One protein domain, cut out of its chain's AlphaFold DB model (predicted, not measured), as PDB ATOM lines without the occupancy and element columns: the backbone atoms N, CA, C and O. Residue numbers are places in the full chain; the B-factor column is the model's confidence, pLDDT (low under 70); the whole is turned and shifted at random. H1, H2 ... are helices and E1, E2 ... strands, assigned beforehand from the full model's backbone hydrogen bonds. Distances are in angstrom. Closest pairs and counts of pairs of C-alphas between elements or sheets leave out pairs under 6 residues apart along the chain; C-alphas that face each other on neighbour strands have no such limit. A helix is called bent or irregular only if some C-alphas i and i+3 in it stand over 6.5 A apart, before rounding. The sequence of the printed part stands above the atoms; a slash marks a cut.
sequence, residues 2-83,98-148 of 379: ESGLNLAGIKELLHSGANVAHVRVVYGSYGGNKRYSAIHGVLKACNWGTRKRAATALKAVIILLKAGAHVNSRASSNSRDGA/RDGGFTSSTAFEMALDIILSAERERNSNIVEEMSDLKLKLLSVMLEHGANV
ATOM      1  N   GLU A   2      36.402  57.848  42.534       64.50
ATOM      2  CA  GLU A   2      36.838  56.429  42.533       64.50
ATOM      3  C   GLU A   2      35.759  55.354  42.280       64.50
ATOM      4  O   GLU A   2      36.086  54.224  41.909       64.50
ATOM      5  N   SER A   3      34.477  55.648  42.517       65.69
ATOM      6  CA  SER A   3      33.380  54.710  42.249       65.69
ATOM      7  C   SER A   3      32.921  54.704  40.793       65.69
ATOM      8  O   SER A   3      32.183  53.803  40.414       65.69
ATOM      9  N   GLY A   4      33.290  55.711  39.997       75.19
ATOM     10  CA  GLY A   4      32.735  55.924  38.658       75.19
ATOM     11  C   GLY A   4      31.251  56.323  38.630       75.19
ATOM     12  O   GLY A   4      30.737  56.633  37.561       75.19
ATOM     13  N   LEU A   5      30.548  56.363  39.775       80.38
ATOM     14  CA  LEU A   5      29.165  56.844  39.850       80.38
ATOM     15  C   LEU A   5      29.109  58.322  40.214       80.38
ATOM     16  O   LEU A   5      29.494  58.724  41.315       80.38
ATOM     17  N   ASN A   6      28.536  59.111  39.309       83.00
ATOM     18  CA  ASN A   6      28.197  60.501  39.553       83.00
ATOM     19  C   ASN A   6      26.817  60.601  40.236       83.00
ATOM     20  O   ASN A   6      25.787  60.702  39.573       83.00
ATOM     21  N   LEU A   7      26.796  60.561  41.575       84.75
ATOM     22  CA  LEU A   7      25.560  60.718  42.360       84.75
ATOM     23  C   LEU A   7      24.858  62.059  42.100       84.75
ATOM     24  O   LEU A   7      23.630  62.107  42.128       84.75
ATOM     25  N   ALA A   8      25.623  63.131  41.866       80.81
ATOM     26  CA  ALA A   8      25.067  64.443  41.550       80.81
ATOM     27  C   ALA A   8      24.334  64.399  40.204       80.81
ATOM     28  O   ALA A   8      23.174  64.785  40.146       80.81
ATOM     29  N   GLY A   9      24.946  63.790  39.185       78.75
ATOM     30  CA  GLY A   9      24.320  63.587  37.879       78.75
ATOM     31  C   GLY A   9      23.062  62.715  37.939       78.75
ATOM     32  O   GLY A   9      22.071  63.033  37.293       78.75
ATOM     33  N   ILE A  10      23.041  61.655  38.761       83.62
ATOM     34  CA  ILE A  10      21.813  60.862  38.968       83.62
ATOM     35  C   ILE A  10      20.710  61.743  39.561       83.62
ATOM     36  O   ILE A  10      19.589  61.728  39.066       83.62
ATOM     37  N   LYS A  11      21.014  62.531  40.601       83.44
ATOM     38  CA  LYS A  11      20.029  63.438  41.200       83.44
ATOM     39  C   LYS A  11      19.543  64.469  40.190       83.44
ATOM     40  O   LYS A  11      18.342  64.654  40.081       83.44
ATOM     41  N   GLU A  12      20.442  65.114  39.464       79.06
ATOM     42  CA  GLU A  12      20.106  66.135  38.470       79.06
ATOM     43  C   GLU A  12      19.191  65.581  37.370       79.06
ATOM     44  O   GLU A  12      18.170  66.193  37.052       79.06
ATOM     45  N   LEU A  13      19.478  64.373  36.874       77.62
ATOM     46  CA  LEU A  13      18.621  63.685  35.906       77.62
ATOM     47  C   LEU A  13      17.221  63.440  36.477       77.62
ATOM     48  O   LEU A  13      16.231  63.715  35.804       77.62
ATOM     49  N   LEU A  14      17.124  62.977  37.727       85.12
ATOM     50  CA  LEU A  14      15.832  62.752  38.384       85.12
ATOM     51  C   LEU A  14      15.049  64.057  38.587       85.12
ATOM     52  O   LEU A  14      13.848  64.081  38.337       85.12
ATOM     53  N   HIS A  15      15.714  65.151  38.978       84.25
ATOM     54  CA  HIS A  15      15.072  66.469  39.108       84.25
ATOM     55  C   HIS A  15      14.613  67.022  37.753       84.25
ATOM     56  O   HIS A  15      13.593  67.700  37.687       84.25
ATOM     57  N   SER A  16      15.310  66.677  36.668       77.62
ATOM     58  CA  SER A  16      14.930  67.034  35.294       77.62
ATOM     59  C   SER A  16      13.762  66.201  34.743       77.62
ATOM     60  O   SER A  16      13.457  66.282  33.556       77.62
ATOM     61  N   GLY A  17      13.116  65.371  35.571       82.38
ATOM     62  CA  GLY A  17      11.997  64.525  35.159       82.38
ATOM     63  C   GLY A  17      12.418  63.267  34.397       82.38
ATOM     64  O   GLY A  17      11.581  62.655  33.730       82.38
ATOM     65  N   ALA A  18      13.695  62.857  34.466       80.44
ATOM     66  CA  ALA A  18      14.122  61.607  33.850       80.44
ATOM     67  C   ALA A  18      13.327  60.440  34.445       80.44
ATOM     68  O   ALA A  18      13.298  60.228  35.659       80.44
ATOM     69  N   ASN A  19      12.691  59.660  33.573       80.81
ATOM     70  CA  ASN A  19      11.918  58.508  33.999       80.81
ATOM     71  C   ASN A  19      12.854  57.484  34.668       80.81
ATOM     72  O   ASN A  19      13.804  57.002  34.063       80.81
ATOM     73  N   VAL A  20      12.597  57.123  35.921       81.44
ATOM     74  CA  VAL A  20      13.456  56.191  36.674       81.44
ATOM     75  C   VAL A  20      13.272  54.742  36.229       81.44
ATOM     76  O   VAL A  20      14.157  53.901  36.408       81.44
ATOM     77  N   ALA A  21      12.141  54.458  35.579       72.94
ATOM     78  CA  ALA A  21      11.931  53.229  34.832       72.94
ATOM     79  C   ALA A  21      12.699  53.227  33.502       72.94
ATOM     80  O   ALA A  21      12.683  52.208  32.812       72.94
ATOM     81  N   HIS A  22      13.357  54.335  33.124       65.88
ATOM     82  CA  HIS A  22      14.054  54.433  31.853       65.88
ATOM     83  C   HIS A  22      15.147  53.380  31.745       65.88
ATOM     84  O   HIS A  22      15.857  53.015  32.687       65.88
ATOM     85  N   VAL A  23      15.215  52.864  30.532       61.97
ATOM     86  CA  VAL A  23      15.867  51.625  30.209       61.97
ATOM     87  C   VAL A  23      17.080  51.965  29.371       61.97
ATOM     88  O   VAL A  23      16.943  52.373  28.217       61.97
ATOM     89  N   ARG A  24      18.280  51.777  29.924       65.56
ATOM     90  CA  ARG A  24      19.493  51.917  29.118       65.56
ATOM     91  C   ARG A  24      19.568  50.732  28.167       65.56
ATOM     92  O   ARG A  24      19.623  49.589  28.621       65.56
ATOM     93  N   VAL A  25      19.596  51.019  26.869       59.97
ATOM     94  CA  VAL A  25      19.939  50.045  25.838       59.97
ATOM     95  C   VAL A  25      21.459  49.962  25.764       59.97
ATOM     96  O   VAL A  25      22.129  50.941  25.445       59.97
ATOM     97  N   VAL A  26      22.014  48.809  26.115       65.25
ATOM     98  CA  VAL A  26      23.432  48.515  25.895       65.25
ATOM     99  C   VAL A  26      23.525  47.606  24.682       65.25
ATOM    100  O   VAL A  26      22.974  46.503  24.704       65.25
ATOM    101  N   TYR A  27      24.233  48.064  23.652       61.69
ATOM    102  CA  TYR A  27      24.598  47.241  22.508       61.69
ATOM    103  C   TYR A  27      25.571  46.158  22.981       61.69
ATOM    104  O   TYR A  27      26.694  46.450  23.395       61.69
ATOM    105  N   GLY A  28      25.121  44.904  23.004       62.12
ATOM    106  CA  GLY A  28      26.015  43.770  23.210       62.12
ATOM    107  C   GLY A  28      26.915  43.554  21.991       62.12
ATOM    108  O   GLY A  28      26.542  43.919  20.878       62.12
ATOM    109  N   SER A  29      28.053  42.880  22.179       59.53
ATOM    110  CA  SER A  29      29.023  42.541  21.118       59.53
ATOM    111  C   SER A  29      28.421  41.767  19.931       59.53
ATOM    112  O   SER A  29      29.030  41.691  18.873       59.53
ATOM    113  N   TYR A  30      27.212  41.220  20.101       65.56
ATOM    114  CA  TYR A  30      26.452  40.478  19.092       65.56
ATOM    115  C   TYR A  30      25.190  41.216  18.605       65.56
ATOM    116  O   TYR A  30      24.239  40.585  18.153       65.56
ATOM    117  N   GLY A  31      25.127  42.544  18.750       64.88
ATOM    118  CA  GLY A  31      24.010  43.365  18.257       64.88
ATOM    119  C   GLY A  31      22.702  43.241  19.053       64.88
ATOM    120  O   GLY A  31      21.685  43.804  18.659       64.88
ATOM    121  N   GLY A  32      22.704  42.519  20.177       65.56
ATOM    122  CA  GLY A  32      21.549  42.428  21.070       65.56
ATOM    123  C   GLY A  32      21.404  43.680  21.936       65.56
ATOM    124  O   GLY A  32      22.318  44.016  22.692       65.56
ATOM    125  N   ASN A  33      20.243  44.329  21.869       71.00
ATOM    126  CA  ASN A  33      19.888  45.471  22.706       71.00
ATOM    127  C   ASN A  33      19.428  44.981  24.084       71.00
ATOM    128  O   ASN A  33      18.301  44.512  24.252       71.00
ATOM    129  N   LYS A  34      20.299  45.084  25.098       74.50
ATOM    130  CA  LYS A  34      19.917  44.765  26.481       74.50
ATOM    131  C   LYS A  34      19.345  45.994  27.162       74.50
ATOM    132  O   LYS A  34      19.990  47.036  27.204       74.50
ATOM    133  N   ARG A  35      18.149  45.833  27.706       80.06
ATOM    134  CA  ARG A  35      17.348  46.830  28.395       80.06
ATOM    135  C   ARG A  35      17.509  46.650  29.902       80.06
ATOM    136  O   ARG A  35      17.015  45.674  30.458       80.06
ATOM    137  N   TYR A  36      18.189  47.586  30.558       83.62
ATOM    138  CA  TYR A  36      18.397  47.580  32.011       83.62
ATOM    139  C   TYR A  36      17.671  48.748  32.670       83.62
ATOM    140  O   TYR A  36      17.794  49.873  32.191       83.62
ATOM    141  N   SER A  37      16.989  48.508  33.795       88.94
ATOM    142  CA  SER A  37      16.524  49.620  34.637       88.94
ATOM    143  C   SER A  37      17.708  50.349  35.280       88.94
ATOM    144  O   SER A  37      18.808  49.793  35.391       88.94
ATOM    145  N   ALA A  38      17.488  51.583  35.738       90.00
ATOM    146  CA  ALA A  38      18.520  52.375  36.407       90.00
ATOM    147  C   ALA A  38      19.168  51.622  37.587       90.00
ATOM    148  O   ALA A  38      20.389  51.667  37.749       90.00
ATOM    149  N   ILE A  39      18.374  50.853  38.347       92.69
ATOM    150  CA  ILE A  39      18.871  50.035  39.463       92.69
ATOM    151  C   ILE A  39      19.864  48.977  38.964       92.69
ATOM    152  O   ILE A  39      20.954  48.874  39.516       92.69
ATOM    153  N   HIS A  40      19.555  48.241  37.889       91.62
ATOM    154  CA  HIS A  40      20.503  47.273  37.316       91.62
ATOM    155  C   HIS A  40      21.799  47.946  36.864       91.62
ATOM    156  O   HIS A  40      22.878  47.388  37.041       91.62
ATOM    157  N   GLY A  41      21.698  49.144  36.279       88.00
ATOM    158  CA  GLY A  41      22.861  49.933  35.883       88.00
ATOM    159  C   GLY A  41      23.781  50.217  37.069       88.00
ATOM    160  O   GLY A  41      24.980  49.967  36.977       88.00
ATOM    161  N   VAL A  42      23.214  50.662  38.196       91.44
ATOM    162  CA  VAL A  42      23.960  50.891  39.442       91.44
ATOM    163  C   VAL A  42      24.551  49.587  39.974       91.44
ATOM    164  O   VAL A  42      25.757  49.526  40.200       91.44
ATOM    165  N   LEU A  43      23.740  48.538  40.126       92.06
ATOM    166  CA  LEU A  43      24.179  47.251  40.674       92.06
ATOM    167  C   LEU A  43      25.316  46.624  39.855       92.06
ATOM    168  O   LEU A  43      26.244  46.075  40.438       92.06
ATOM    169  N   LYS A  44      25.272  46.754  38.523       88.00
ATOM    170  CA  LYS A  44      26.278  46.212  37.602       88.00
ATOM    171  C   LYS A  44      27.541  47.070  37.497       88.00
ATOM    172  O   LYS A  44      28.629  46.526  37.342       88.00
ATOM    173  N   ALA A  45      27.406  48.398  37.508       83.06
ATOM    174  CA  ALA A  45      28.542  49.311  37.350       83.06
ATOM    175  C   ALA A  45      29.376  49.424  38.630       83.06
ATOM    176  O   ALA A  45      30.590  49.619  38.571       83.06
ATOM    177  N   CYS A  46      28.731  49.297  39.789       77.06
ATOM    178  CA  CYS A  46      29.432  49.272  41.056       77.06
ATOM    179  C   CYS A  46      30.126  47.921  41.187       77.06
ATOM    180  O   CYS A  46      29.492  46.930  41.521       77.06
ATOM    181  N   ASN A  47      31.433  47.861  40.948       76.50
ATOM    182  CA  ASN A  47      32.210  46.741  41.462       76.50
ATOM    183  C   ASN A  47      32.120  46.792  43.002       76.50
ATOM    184  O   ASN A  47      32.696  47.692  43.620       76.50
ATOM    185  N   TRP A  48      31.355  45.871  43.598       85.88
ATOM    186  CA  TRP A  48      31.096  45.797  45.043       85.88
ATOM    187  C   TRP A  48      32.315  45.335  45.855       85.88
ATOM    188  O   TRP A  48      32.212  45.230  47.071       85.88
ATOM    189  N   GLY A  49      33.476  45.133  45.222       85.06
ATOM    190  CA  GLY A  49      34.706  44.693  45.883       85.06
ATOM    191  C   GLY A  49      35.364  45.711  46.826       85.06
ATOM    192  O   GLY A  49      36.387  45.399  47.423       85.06
ATOM    193  N   THR A  50      34.835  46.936  46.975       89.81
ATOM    194  CA  THR A  50      35.291  47.859  48.033       89.81
ATOM    195  C   THR A  50      34.121  48.470  48.798       89.81
ATOM    196  O   THR A  50      33.119  48.887  48.207       89.81
ATOM    197  N   ARG A  51      34.281  48.620  50.120       91.62
ATOM    198  CA  ARG A  51      33.262  49.192  51.018       91.62
ATOM    199  C   ARG A  51      32.772  50.570  50.574       91.62
ATOM    200  O   ARG A  51      31.572  50.834  50.557       91.62
ATOM    201  N   LYS A  52      33.683  51.449  50.138       92.38
ATOM    202  CA  LYS A  52      33.351  52.798  49.639       92.38
ATOM    203  C   LYS A  52      32.478  52.749  48.379       92.38
ATOM    204  O   LYS A  52      31.525  53.527  48.258       92.38
ATOM    205  N   ARG A  53      32.770  51.831  47.447       91.06
ATOM    206  CA  ARG A  53      31.968  51.632  46.228       91.06
ATOM    207  C   ARG A  53      30.603  51.048  46.555       91.06
ATOM    208  O   ARG A  53      29.610  51.613  46.110       91.06
ATOM    209  N   ALA A  54      30.547  50.019  47.395       92.69
ATOM    210  CA  ALA A  54      29.309  49.412  47.874       92.69
ATOM    211  C   ALA A  54      28.395  50.415  48.596       92.69
ATOM    212  O   ALA A  54      27.212  50.526  48.285       92.69
ATOM    213  N   ALA A  55      28.949  51.238  49.490       94.12
ATOM    214  CA  ALA A  55      28.196  52.286  50.174       94.12
ATOM    215  C   ALA A  55      27.663  53.353  49.199       94.12
ATOM    216  O   ALA A  55      26.547  53.849  49.356       94.12
ATOM    217  N   THR A  56      28.444  53.704  48.172       93.81
ATOM    218  CA  THR A  56      28.011  54.635  47.116       93.81
ATOM    219  C   THR A  56      26.900  54.025  46.258       93.81
ATOM    220  O   THR A  56      25.912  54.702  45.973       93.81
ATOM    221  N   ALA A  57      27.031  52.744  45.903       93.75
ATOM    222  CA  ALA A  57      26.031  51.969  45.176       93.75
ATOM    223  C   ALA A  57      24.706  51.933  45.935       93.75
ATOM    224  O   ALA A  57      23.665  52.290  45.391       93.75
ATOM    225  N   LEU A  58      24.760  51.587  47.223       95.56
ATOM    226  CA  LEU A  58      23.603  51.544  48.107       95.56
ATOM    227  C   LEU A  58      22.902  52.906  48.188       95.56
ATOM    228  O   LEU A  58      21.685  52.979  48.041       95.56
ATOM    229  N   LYS A  59      23.656  54.004  48.344       95.50
ATOM    230  CA  LYS A  59      23.093  55.367  48.317       95.50
ATOM    231  C   LYS A  59      22.391  55.671  46.991       95.50
ATOM    232  O   LYS A  59      21.304  56.243  47.009       95.50
ATOM    233  N   ALA A  60      22.987  55.294  45.860       93.62
ATOM    234  CA  ALA A  60      22.374  55.474  44.545       93.62
ATOM    235  C   ALA A  60      21.079  54.658  44.403       93.62
ATOM    236  O   ALA A  60      20.072  55.203  43.963       93.62
ATOM    237  N   VAL A  61      21.079  53.390  44.830       95.06
ATOM    238  CA  VAL A  61      19.884  52.531  44.834       95.06
ATOM    239  C   VAL A  61      18.770  53.158  45.674       95.06
ATOM    240  O   VAL A  61      17.665  53.308  45.169       95.06
ATOM    241  N   ILE A  62      19.059  53.612  46.899       96.00
ATOM    242  CA  ILE A  62      18.070  54.278  47.766       96.00
ATOM    243  C   ILE A  62      17.465  55.511  47.076       96.00
ATOM    244  O   ILE A  62      16.256  55.713  47.133       96.00
ATOM    245  N   ILE A  63      18.287  56.337  46.417       94.44
ATOM    246  CA  ILE A  63      17.805  57.521  45.685       94.44
ATOM    247  C   ILE A  63      16.869  57.111  44.542       94.44
ATOM    248  O   ILE A  63      15.804  57.702  44.391       94.44
ATOM    249  N   LEU A  64      17.241  56.092  43.761       93.75
ATOM    250  CA  LEU A  64      16.425  55.602  42.648       93.75
ATOM    251  C   LEU A  64      15.089  55.025  43.130       93.75
ATOM    252  O   LEU A  64      14.055  55.302  42.531       93.75
ATOM    253  N   LEU A  65      15.100  54.262  44.223       94.75
ATOM    254  CA  LEU A  65      13.894  53.685  44.814       94.75
ATOM    255  C   LEU A  65      12.933  54.758  45.328       94.75
ATOM    256  O   LEU A  65      11.752  54.726  44.996       94.75
ATOM    257  N   LYS A  66      13.451  55.771  46.032       94.81
ATOM    258  CA  LYS A  66      12.656  56.931  46.472       94.81
ATOM    259  C   LYS A  66      12.065  57.730  45.313       94.81
ATOM    260  O   LYS A  66      11.023  58.350  45.475       94.81
ATOM    261  N   ALA A  67      12.718  57.710  44.154       94.00
ATOM    262  CA  ALA A  67      12.217  58.344  42.941       94.00
ATOM    263  C   ALA A  67      11.202  57.472  42.164       94.00
ATOM    264  O   ALA A  67      10.742  57.878  41.103       94.00
ATOM    265  N   GLY A  68      10.836  56.287  42.673       94.12
ATOM    266  CA  GLY A  68       9.830  55.408  42.068       94.12
ATOM    267  C   GLY A  68      10.392  54.324  41.145       94.12
ATOM    268  O   GLY A  68       9.645  53.723  40.372       94.12
ATOM    269  N   ALA A  69      11.699  54.043  41.192       92.69
ATOM    270  CA  ALA A  69      12.250  52.890  40.486       92.69
ATOM    271  C   ALA A  69      11.684  51.575  41.048       92.69
ATOM    272  O   ALA A  69      11.658  51.360  42.257       92.69
ATOM    273  N   HIS A  70      11.290  50.654  40.168       93.81
ATOM    274  CA  HIS A  70      10.683  49.389  40.582       93.81
ATOM    275  C   HIS A  70      11.736  48.289  40.809       93.81
ATOM    276  O   HIS A  70      12.427  47.874  39.871       93.81
ATOM    277  N   VAL A  71      11.814  47.760  42.035       95.06
ATOM    278  CA  VAL A  71      12.733  46.673  42.450       95.06
ATOM    279  C   VAL A  71      12.563  45.378  41.656       95.06
ATOM    280  O   VAL A  71      13.538  44.691  41.359       95.06
ATOM    281  N   ASN A  72      11.333  45.070  41.236       94.00
ATOM    282  CA  ASN A  72      11.029  43.857  40.474       94.00
ATOM    283  C   ASN A  72      11.061  44.092  38.953       94.00
ATOM    284  O   ASN A  72      10.571  43.262  38.187       94.00
ATOM    285  N   SER A  73      11.578  45.241  38.490       91.19
ATOM    286  CA  SER A  73      11.807  45.464  37.055       91.19
ATOM    287  C   SER A  73      12.742  44.377  36.521       91.19
ATOM    288  O   SER A  73      13.759  44.096  37.149       91.19
ATOM    289  N   ARG A  74      12.393  43.744  35.395       89.19
ATOM    290  CA  ARG A  74      13.236  42.741  34.726       89.19
ATOM    291  C   ARG A  74      14.164  43.416  33.728       89.19
ATOM    292  O   ARG A  74      13.725  44.274  32.961       89.19
ATOM    293  N   ALA A  75      15.425  42.998  33.695       85.12
ATOM    294  CA  ALA A  75      16.273  43.262  32.547       85.12
ATOM    295  C   ALA A  75      15.721  42.468  31.352       85.12
ATOM    296  O   ALA A  75      15.603  41.244  31.412       85.12
ATOM    297  N   SER A  76      15.351  43.164  30.278       77.50
ATOM    298  CA  SER A  76      14.907  42.515  29.043       77.50
ATOM    299  C   SER A  76      16.069  42.443  28.055       77.50
ATOM    300  O   SER A  76      16.789  43.416  27.833       77.50
ATOM    301  N   SER A  77      16.256  41.291  27.429       68.12
ATOM    302  CA  SER A  77      17.036  41.165  26.203       68.12
ATOM    303  C   SER A  77      16.054  41.089  25.040       68.12
ATOM    304  O   SER A  77      15.693  39.996  24.616       68.12
ATOM    305  N   ASN A  78      15.592  42.233  24.533       58.06
ATOM    306  CA  ASN A  78      14.809  42.216  23.302       58.06
ATOM    307  C   ASN A  78      15.763  41.980  22.129       58.06
ATOM    308  O   ASN A  78      16.564  42.845  21.767       58.06
ATOM    309  N   SER A  79      15.653  40.809  21.515       51.59
ATOM    310  CA  SER A  79      16.085  40.596  20.143       51.59
ATOM    311  C   SER A  79      15.000  41.127  19.206       51.59
ATOM    312  O   SER A  79      13.930  40.537  19.104       51.59
ATOM    313  N   ARG A  80      15.340  42.217  18.511       50.00
ATOM    314  CA  ARG A  80      14.613  42.874  17.411       50.00
ATOM    315  C   ARG A  80      13.316  43.603  17.778       50.00
ATOM    316  O   ARG A  80      12.493  43.157  18.566       50.00
ATOM    317  N   ASP A  81      13.211  44.797  17.209       43.59
ATOM    318  CA  ASP A  81      12.165  45.782  17.435       43.59
ATOM    319  C   ASP A  81      10.778  45.254  17.058       43.59
ATOM    320  O   ASP A  81      10.473  45.001  15.898       43.59
ATOM    321  N   GLY A  82       9.932  45.117  18.071       43.44
ATOM    322  CA  GLY A  82       8.511  44.838  17.946       43.44
ATOM    323  C   GLY A  82       7.897  44.933  19.330       43.44
ATOM    324  O   GLY A  82       8.145  44.088  20.185       43.44
ATOM    325  N   ALA A  83       7.171  46.017  19.595       38.97
ATOM    326  CA  ALA A  83       6.508  46.276  20.864       38.97
ATOM    327  C   ALA A  83       5.334  45.305  21.067       38.97
ATOM    328  O   ALA A  83       4.177  45.680  20.925       38.97
ATOM    329  N   ARG A  98      20.879  30.512  19.602       48.62
ATOM    330  CA  ARG A  98      22.344  30.655  19.823       48.62
ATOM    331  C   ARG A  98      22.755  30.733  21.301       48.62
ATOM    332  O   ARG A  98      22.634  31.798  21.896       48.62
ATOM    333  N   ASP A  99      23.241  29.608  21.837       45.16
ATOM    334  CA  ASP A  99      24.191  29.317  22.946       45.16
ATOM    335  C   ASP A  99      24.296  30.180  24.224       45.16
ATOM    336  O   ASP A  99      25.091  29.874  25.111       45.16
ATOM    337  N   GLY A 100      23.488  31.217  24.409       55.59
ATOM    338  CA  GLY A 100      23.428  31.990  25.645       55.59
ATOM    339  C   GLY A 100      22.033  31.917  26.230       55.59
ATOM    340  O   GLY A 100      21.163  32.668  25.799       55.59
ATOM    341  N   GLY A 101      21.805  31.039  27.211       56.97
ATOM    342  CA  GLY A 101      20.545  31.018  27.954       56.97
ATOM    343  C   GLY A 101      20.216  32.421  28.473       56.97
ATOM    344  O   GLY A 101      20.960  32.989  29.275       56.97
ATOM    345  N   PHE A 102      19.132  33.016  27.976       62.66
ATOM    346  CA  PHE A 102      18.701  34.343  28.400       62.66
ATOM    347  C   PHE A 102      17.996  34.222  29.748       62.66
ATOM    348  O   PHE A 102      16.867  33.744  29.824       62.66
ATOM    349  N   THR A 103      18.644  34.666  30.821       67.75
ATOM    350  CA  THR A 103      17.979  34.845  32.112       67.75
ATOM    351  C   THR A 103      17.544  36.301  32.240       67.75
ATOM    352  O   THR A 103      18.364  37.221  32.273       67.75
ATOM    353  N   SER A 104      16.231  36.536  32.276       82.50
ATOM    354  CA  SER A 104      15.693  37.847  32.640       82.50
ATOM    355  C   SER A 104      15.758  37.977  34.161       82.50
ATOM    356  O   SER A 104      14.826  37.563  34.851       82.50
ATOM    357  N   SER A 105      16.860  38.499  34.695       90.56
ATOM    358  CA  SER A 105      16.944  38.797  36.122       90.56
ATOM    359  C   SER A 105      16.245  40.115  36.438       90.56
ATOM    360  O   SER A 105      16.272  41.072  35.659       90.56
ATOM    361  N   THR A 106      15.575  40.157  37.580       93.69
ATOM    362  CA  THR A 106      15.102  41.396  38.192       93.69
ATOM    363  C   THR A 106      16.232  42.122  38.911       93.69
ATOM    364  O   THR A 106      17.261  41.528  39.248       93.69
ATOM    365  N   ALA A 107      16.030  43.408  39.204       94.25
ATOM    366  CA  ALA A 107      17.010  44.168  39.972       94.25
ATOM    367  C   ALA A 107      17.198  43.572  41.379       94.25
ATOM    368  O   ALA A 107      18.323  43.510  41.872       94.25
ATOM    369  N   PHE A 108      16.118  43.070  41.984       96.38
ATOM    370  CA  PHE A 108      16.175  42.337  43.246       96.38
ATOM    371  C   PHE A 108      17.013  41.054  43.152       96.38
ATOM    372  O   PHE A 108      17.870  40.814  43.998       96.38
ATOM    373  N   GLU A 109      16.835  40.258  42.096       95.06
ATOM    374  CA  GLU A 109      17.638  39.047  41.884       95.06
ATOM    375  C   GLU A 109      19.120  39.356  41.703       95.06
ATOM    376  O   GLU A 109      19.956  38.677  42.288       95.06
ATOM    377  N   MET A 110      19.448  40.411  40.952       94.25
ATOM    378  CA  MET A 110      20.829  40.866  40.796       94.25
ATOM    379  C   MET A 110      21.428  41.328  42.131       94.25
ATOM    380  O   MET A 110      22.588  41.035  42.415       94.25
ATOM    381  N   ALA A 111      20.650  42.032  42.960       95.56
ATOM    382  CA  ALA A 111      21.081  42.426  44.297       95.56
ATOM    383  C   ALA A 111      21.349  41.201  45.181       95.56
ATOM    384  O   ALA A 111      22.376  41.156  45.853       95.56
ATOM    385  N   LEU A 112      20.485  40.186  45.134       95.25
ATOM    386  CA  LEU A 112      20.712  38.937  45.855       95.25
ATOM    387  C   LEU A 112      21.942  38.189  45.354       95.25
ATOM    388  O   LEU A 112      22.729  37.742  46.176       95.25
ATOM    389  N   ASP A 113      22.181  38.120  44.047       93.88
ATOM    390  CA  ASP A 113      23.394  37.490  43.514       93.88
ATOM    391  C   ASP A 113      24.669  38.207  44.019       93.88
ATOM    392  O   ASP A 113      25.659  37.556  44.362       93.88
ATOM    393  N   ILE A 114      24.648  39.540  44.159       93.25
ATOM    394  CA  ILE A 114      25.738  40.332  44.775       93.25
ATOM    395  C   ILE A 114      25.890  40.021  46.273       93.25
ATOM    396  O   ILE A 114      27.007  39.944  46.800       93.25
ATOM    397  N   ILE A 115      24.774  39.854  46.981       94.38
ATOM    398  CA  ILE A 115      24.778  39.511  48.403       94.38
ATOM    399  C   ILE A 115      25.366  38.103  48.602       94.38
ATOM    400  O   ILE A 115      26.282  37.936  49.406       94.38
ATOM    401  N   LEU A 116      24.910  37.121  47.821       92.56
ATOM    402  CA  LEU A 116      25.282  35.709  47.943       92.56
ATOM    403  C   LEU A 116      26.702  35.400  47.442       92.56
ATOM    404  O   LEU A 116      27.349  34.495  47.958       92.56
ATOM    405  N   SER A 117      27.228  36.162  46.480       89.44
ATOM    406  CA  SER A 117      28.567  35.935  45.901       89.44
ATOM    407  C   SER A 117      29.748  36.310  46.811       89.44
ATOM    408  O   SER A 117      30.881  35.951  46.492       89.44
ATOM    409  N   ALA A 118      29.497  36.974  47.949       68.62
ATOM    410  CA  ALA A 118      30.516  37.517  48.861       68.62
ATOM    411  C   ALA A 118      31.578  36.509  49.315       68.62
ATOM    412  O   ALA A 118      32.737  36.856  49.490       68.62
ATOM    413  N   GLU A 119      31.175  35.262  49.540       65.94
ATOM    414  CA  GLU A 119      32.017  34.282  50.232       65.94
ATOM    415  C   GLU A 119      33.116  33.676  49.380       65.94
ATOM    416  O   GLU A 119      33.994  32.990  49.896       65.94
ATOM    417  N   ARG A 120      33.110  33.931  48.071       67.88
ATOM    418  CA  ARG A 120      34.223  33.497  47.223       67.88
ATOM    419  C   ARG A 120      35.471  34.358  47.422       67.88
ATOM    420  O   ARG A 120      36.539  33.998  46.929       67.88
ATOM    421  N   GLU A 121      35.358  35.485  48.122       73.88
ATOM    422  CA  GLU A 121      36.473  36.385  48.394       73.88
ATOM    423  C   GLU A 121      37.266  35.897  49.619       73.88
ATOM    424  O   GLU A 121      36.744  35.800  50.723       73.88
ATOM    425  N   ARG A 122      38.557  35.594  49.431       72.81
ATOM    426  CA  ARG A 122      39.431  34.985  50.459       72.81
ATOM    427  C   ARG A 122      39.769  35.896  51.657       72.81
ATOM    428  O   ARG A 122      40.450  35.444  52.569       72.81
ATOM    429  N   ASN A 123      39.341  37.160  51.664       80.81
ATOM    430  CA  ASN A 123      39.723  38.141  52.687       80.81
ATOM    431  C   ASN A 123      38.627  38.305  53.749       80.81
ATOM    432  O   ASN A 123      37.754  39.161  53.603       80.81
ATOM    433  N   SER A 124      38.716  37.539  54.842       80.88
ATOM    434  CA  SER A 124      37.754  37.532  55.961       80.88
ATOM    435  C   SER A 124      37.392  38.928  56.489       80.88
ATOM    436  O   SER A 124      36.219  39.218  56.692       80.88
ATOM    437  N   ASN A 125      38.372  39.827  56.631       84.00
ATOM    438  CA  ASN A 125      38.140  41.163  57.199       84.00
ATOM    439  C   ASN A 125      37.261  42.053  56.302       84.00
ATOM    440  O   ASN A 125      36.518  42.893  56.795       84.00
ATOM    441  N   ILE A 126      37.333  41.880  54.977       83.88
ATOM    442  CA  ILE A 126      36.500  42.649  54.038       83.88
ATOM    443  C   ILE A 126      35.066  42.101  54.041       83.88
ATOM    444  O   ILE A 126      34.118  42.864  53.857       83.88
ATOM    445  N   VAL A 127      34.903  40.794  54.270       85.19
ATOM    446  CA  VAL A 127      33.600  40.116  54.258       85.19
ATOM    447  C   VAL A 127      32.696  40.639  55.372       85.19
ATOM    448  O   VAL A 127      31.540  40.960  55.097       85.19
ATOM    449  N   GLU A 128      33.221  40.789  56.589       86.12
ATOM    450  CA  GLU A 128      32.435  41.240  57.743       86.12
ATOM    451  C   GLU A 128      31.911  42.671  57.547       86.12
ATOM    452  O   GLU A 128      30.704  42.905  57.593       86.12
ATOM    453  N   GLU A 129      32.780  43.617  57.171       86.88
ATOM    454  CA  GLU A 129      32.368  45.008  56.931       86.88
ATOM    455  C   GLU A 129      31.368  45.167  55.772       86.88
ATOM    456  O   GLU A 129      30.590  46.127  55.718       86.88
ATOM    457  N   MET A 130      31.422  44.255  54.798       90.75
ATOM    458  CA  MET A 130      30.525  44.236  53.646       90.75
ATOM    459  C   MET A 130      29.180  43.575  53.954       90.75
ATOM    460  O   MET A 130      28.207  43.865  53.251       90.75
ATOM    461  N   SER A 131      29.110  42.726  54.983       91.50
ATOM    462  CA  SER A 131      27.887  42.032  55.398       91.50
ATOM    463  C   SER A 131      26.788  43.026  55.782       91.50
ATOM    464  O   SER A 131      25.688  42.978  55.227       91.50
ATOM    465  N   ASP A 132      27.122  44.037  56.590       93.44
ATOM    466  CA  ASP A 132      26.183  45.085  57.011       93.44
ATOM    467  C   ASP A 132      25.580  45.844  55.826       93.44
ATOM    468  O   ASP A 132      24.375  46.096  55.760       93.44
ATOM    469  N   LEU A 133      26.413  46.208  54.843       94.69
ATOM    470  CA  LEU A 133      25.953  46.921  53.649       94.69
ATOM    471  C   LEU A 133      25.059  46.044  52.768       94.69
ATOM    472  O   LEU A 133      24.139  46.561  52.132       94.69
ATOM    473  N   LYS A 134      25.314  44.734  52.734       93.75
ATOM    474  CA  LYS A 134      24.530  43.747  51.983       93.75
ATOM    475  C   LYS A 134      23.168  43.499  52.628       93.75
ATOM    476  O   LYS A 134      22.159  43.553  51.928       93.75
ATOM    477  N   LEU A 135      23.114  43.334  53.948       94.56
ATOM    478  CA  LEU A 135      21.855  43.242  54.696       94.56
ATOM    479  C   LEU A 135      21.063  44.555  54.629       94.56
ATOM    480  O   LEU A 135      19.837  44.545  54.493       94.56
ATOM    481  N   LYS A 136      21.752  45.703  54.620       96.62
ATOM    482  CA  LYS A 136      21.117  47.007  54.401       96.62
ATOM    483  C   LYS A 136      20.563  47.165  52.985       96.62
ATOM    484  O   LYS A 136      19.507  47.759  52.801       96.62
ATOM    485  N   LEU A 137      21.251  46.637  51.973       96.69
ATOM    486  CA  LEU A 137      20.720  46.592  50.609       96.69
ATOM    487  C   LEU A 137      19.457  45.728  50.550       96.69
ATOM    488  O   LEU A 137      18.473  46.138  49.941       96.69
ATOM    489  N   LEU A 138      19.481  44.558  51.193       97.19
ATOM    490  CA  LEU A 138      18.352  43.636  51.233       97.19
ATOM    491  C   LEU A 138      17.119  44.263  51.891       97.19
ATOM    492  O   LEU A 138      16.059  44.289  51.274       97.19
ATOM    493  N   SER A 139      17.273  44.807  53.100       97.56
ATOM    494  CA  SER A 139      16.187  45.474  53.837       97.56
ATOM    495  C   SER A 139      15.579  46.618  53.034       97.56
ATOM    496  O   SER A 139      14.370  46.634  52.829       97.56
ATOM    497  N   VAL A 140      16.408  47.496  52.459       97.81
ATOM    498  CA  VAL A 140      15.934  48.585  51.591       97.81
ATOM    499  C   VAL A 140      15.127  48.055  50.400       97.81
ATOM    500  O   VAL A 140      14.111  48.646  50.040       97.81
ATOM    501  N   MET A 141      15.552  46.958  49.763       97.62
ATOM    502  CA  MET A 141      14.803  46.376  48.642       97.62
ATOM    503  C   MET A 141      13.446  45.820  49.094       97.62
ATOM    504  O   MET A 141      12.444  46.042  48.412       97.62
ATOM    505  N   LEU A 142      13.399  45.129  50.238       97.31
ATOM    506  CA  LEU A 142      12.162  44.581  50.809       97.31
ATOM    507  C   LEU A 142      11.179  45.690  51.203       97.31
ATOM    508  O   LEU A 142      10.008  45.610  50.842       97.31
ATOM    509  N   GLU A 143      11.662  46.763  51.839       97.19
ATOM    510  CA  GLU A 143      10.870  47.954  52.190       97.19
ATOM    511  C   GLU A 143      10.202  48.602  50.967       97.19
ATOM    512  O   GLU A 143       9.115  49.165  51.074       97.19
ATOM    513  N   HIS A 144      10.823  48.494  49.789       97.44
ATOM    514  CA  HIS A 144      10.293  49.024  48.528       97.44
ATOM    515  C   HIS A 144       9.549  47.962  47.698       97.44
ATOM    516  O   HIS A 144       9.426  48.092  46.478       97.44
ATOM    517  N   GLY A 145       9.036  46.910  48.344       97.19
ATOM    518  CA  GLY A 145       8.139  45.932  47.725       97.19
ATOM    519  C   GLY A 145       8.844  44.877  46.871       97.19
ATOM    520  O   GLY A 145       8.277  44.397  45.881       97.19
ATOM    521  N   ALA A 146      10.088  44.516  47.204       97.06
ATOM    522  CA  ALA A 146      10.760  43.414  46.525       97.06
ATOM    523  C   ALA A 146       9.992  42.113  46.759       97.06
ATOM    524  O   ALA A 146       9.714  41.721  47.889       97.06
ATOM    525  N   ASN A 147       9.636  41.434  45.671       96.88
ATOM    526  CA  ASN A 147       8.853  40.214  45.749       96.88
ATOM    527  C   ASN A 147       9.788  39.000  45.776       96.88
ATOM    528  O   ASN A 147      10.296  38.547  44.750       96.88
ATOM    529  N   VAL A 148       9.970  38.435  46.968       96.56
ATOM    530  CA  VAL A 148      10.800  37.240  47.197       96.56
ATOM    531  C   VAL A 148      10.271  35.992  46.492       96.56
ATOM    532  O   VAL A 148      11.031  35.069  46.200       96.56
TER     533      VAL A 148
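Overview. This is residues 2 to 83 and 98 to 148 of the 379 residues of the protein "Hypothetical protein" of Aplanochytrium stocchinoi (UniProt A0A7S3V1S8). Two layers of nearly parallel helices make the body: H1, H3 and H5 stand in a row and run the same way, and H2 and H4 lie beside them as a second row, H2 running opposite to H3 and H4 opposite to H5. A small antiparallel sheet, E1, E2 and E3 in that order, lies at the H2 side of this body, where H2 only grazes it with residues 38 to 44, and H1 is at one end of the row H1, H3, H5, with H5 at the other. The printed part has 133 residues, with five named helices and three named strands in the order H1, E1, E2, H2, H3, E3, H4, H5, and is mostly helix. It is compact, with a radius of gyration of the C-alphas of 15.4 A, and spans 49 by 41 by 31 A.

Along the chain. In the sheet, E1 is residues 24 to 27, E2 residues 33 to 36 and E3 residues 76 to 78. H2 is residues 38 to 45, 10.5 A long. H3, residues 51 to 66, is 22.5 A long. H1, residues 7 to 15, is 12.4 A long and begins at C-alpha 7 (25.560, 60.718, 42.360). H4, residues 107 to 120, is 21.5 A long and irregular, with C-alphas 116 and 119 7.3 A apart. H5, residues 124 to 143, is 29.1 A long, has a kink of 28 degrees near residue 131 and ends at C-alpha 143 (10.870, 47.954, 52.190).

Arrangement. E1 and E2 form an antiparallel hairpin, with N 26 and O 34 2.9 A apart, within hydrogen-bond range. E2 and E3 are antiparallel, with N 35 and O 76 2.8 A apart. H2 only grazes the sheet, with its residues 38 to 44. H3, the hub, touches H1, H2 and H5. H2 and H3 are a helical hairpin at a shallow tilt of 10 degrees; their closest C-alphas, Ile 39 and Val 61, are 6.0 A apart. H3 and H5 run the same way at 1 degree, a shallow tilt; C-alphas 51 and 130 are closest, at 6.2 A. H1 only just touches H3, with 3 pairs of C-alphas within 8 A; the closest are Leu 7 and Ala 60, 6.5 A. H4 and H5 are a helical hairpin at a shallow tilt of 16 degrees, closest at C-alphas 115 and 134, 5.6 A. H4 touches H2 with residues 107 to 111 alone, closest at C-alphas 107 and 40, 5.4 A. H3 and H4 are apart. Every O i to N i+4 pair is within hydrogen-bond range in H1, H2 and H3, against 7 of 10 in H4 and 13 of 16 in H5.

Size, cuts and confidence. The two C-alphas farthest apart, those of Gly 82 and Asn 125, are 49.3 A apart. Residues 84 to 97 are not printed, and C-alphas 83 and 98 stand 22.3 A apart across this cut, in the link from E3 to H4. Of the links printed whole, none is long. The mean pLDDT of the printed part is 82.5; it is under 70 in residues 2 to 3, 22 to 32, 77 to 83, 98 to 103 and 118 to 120.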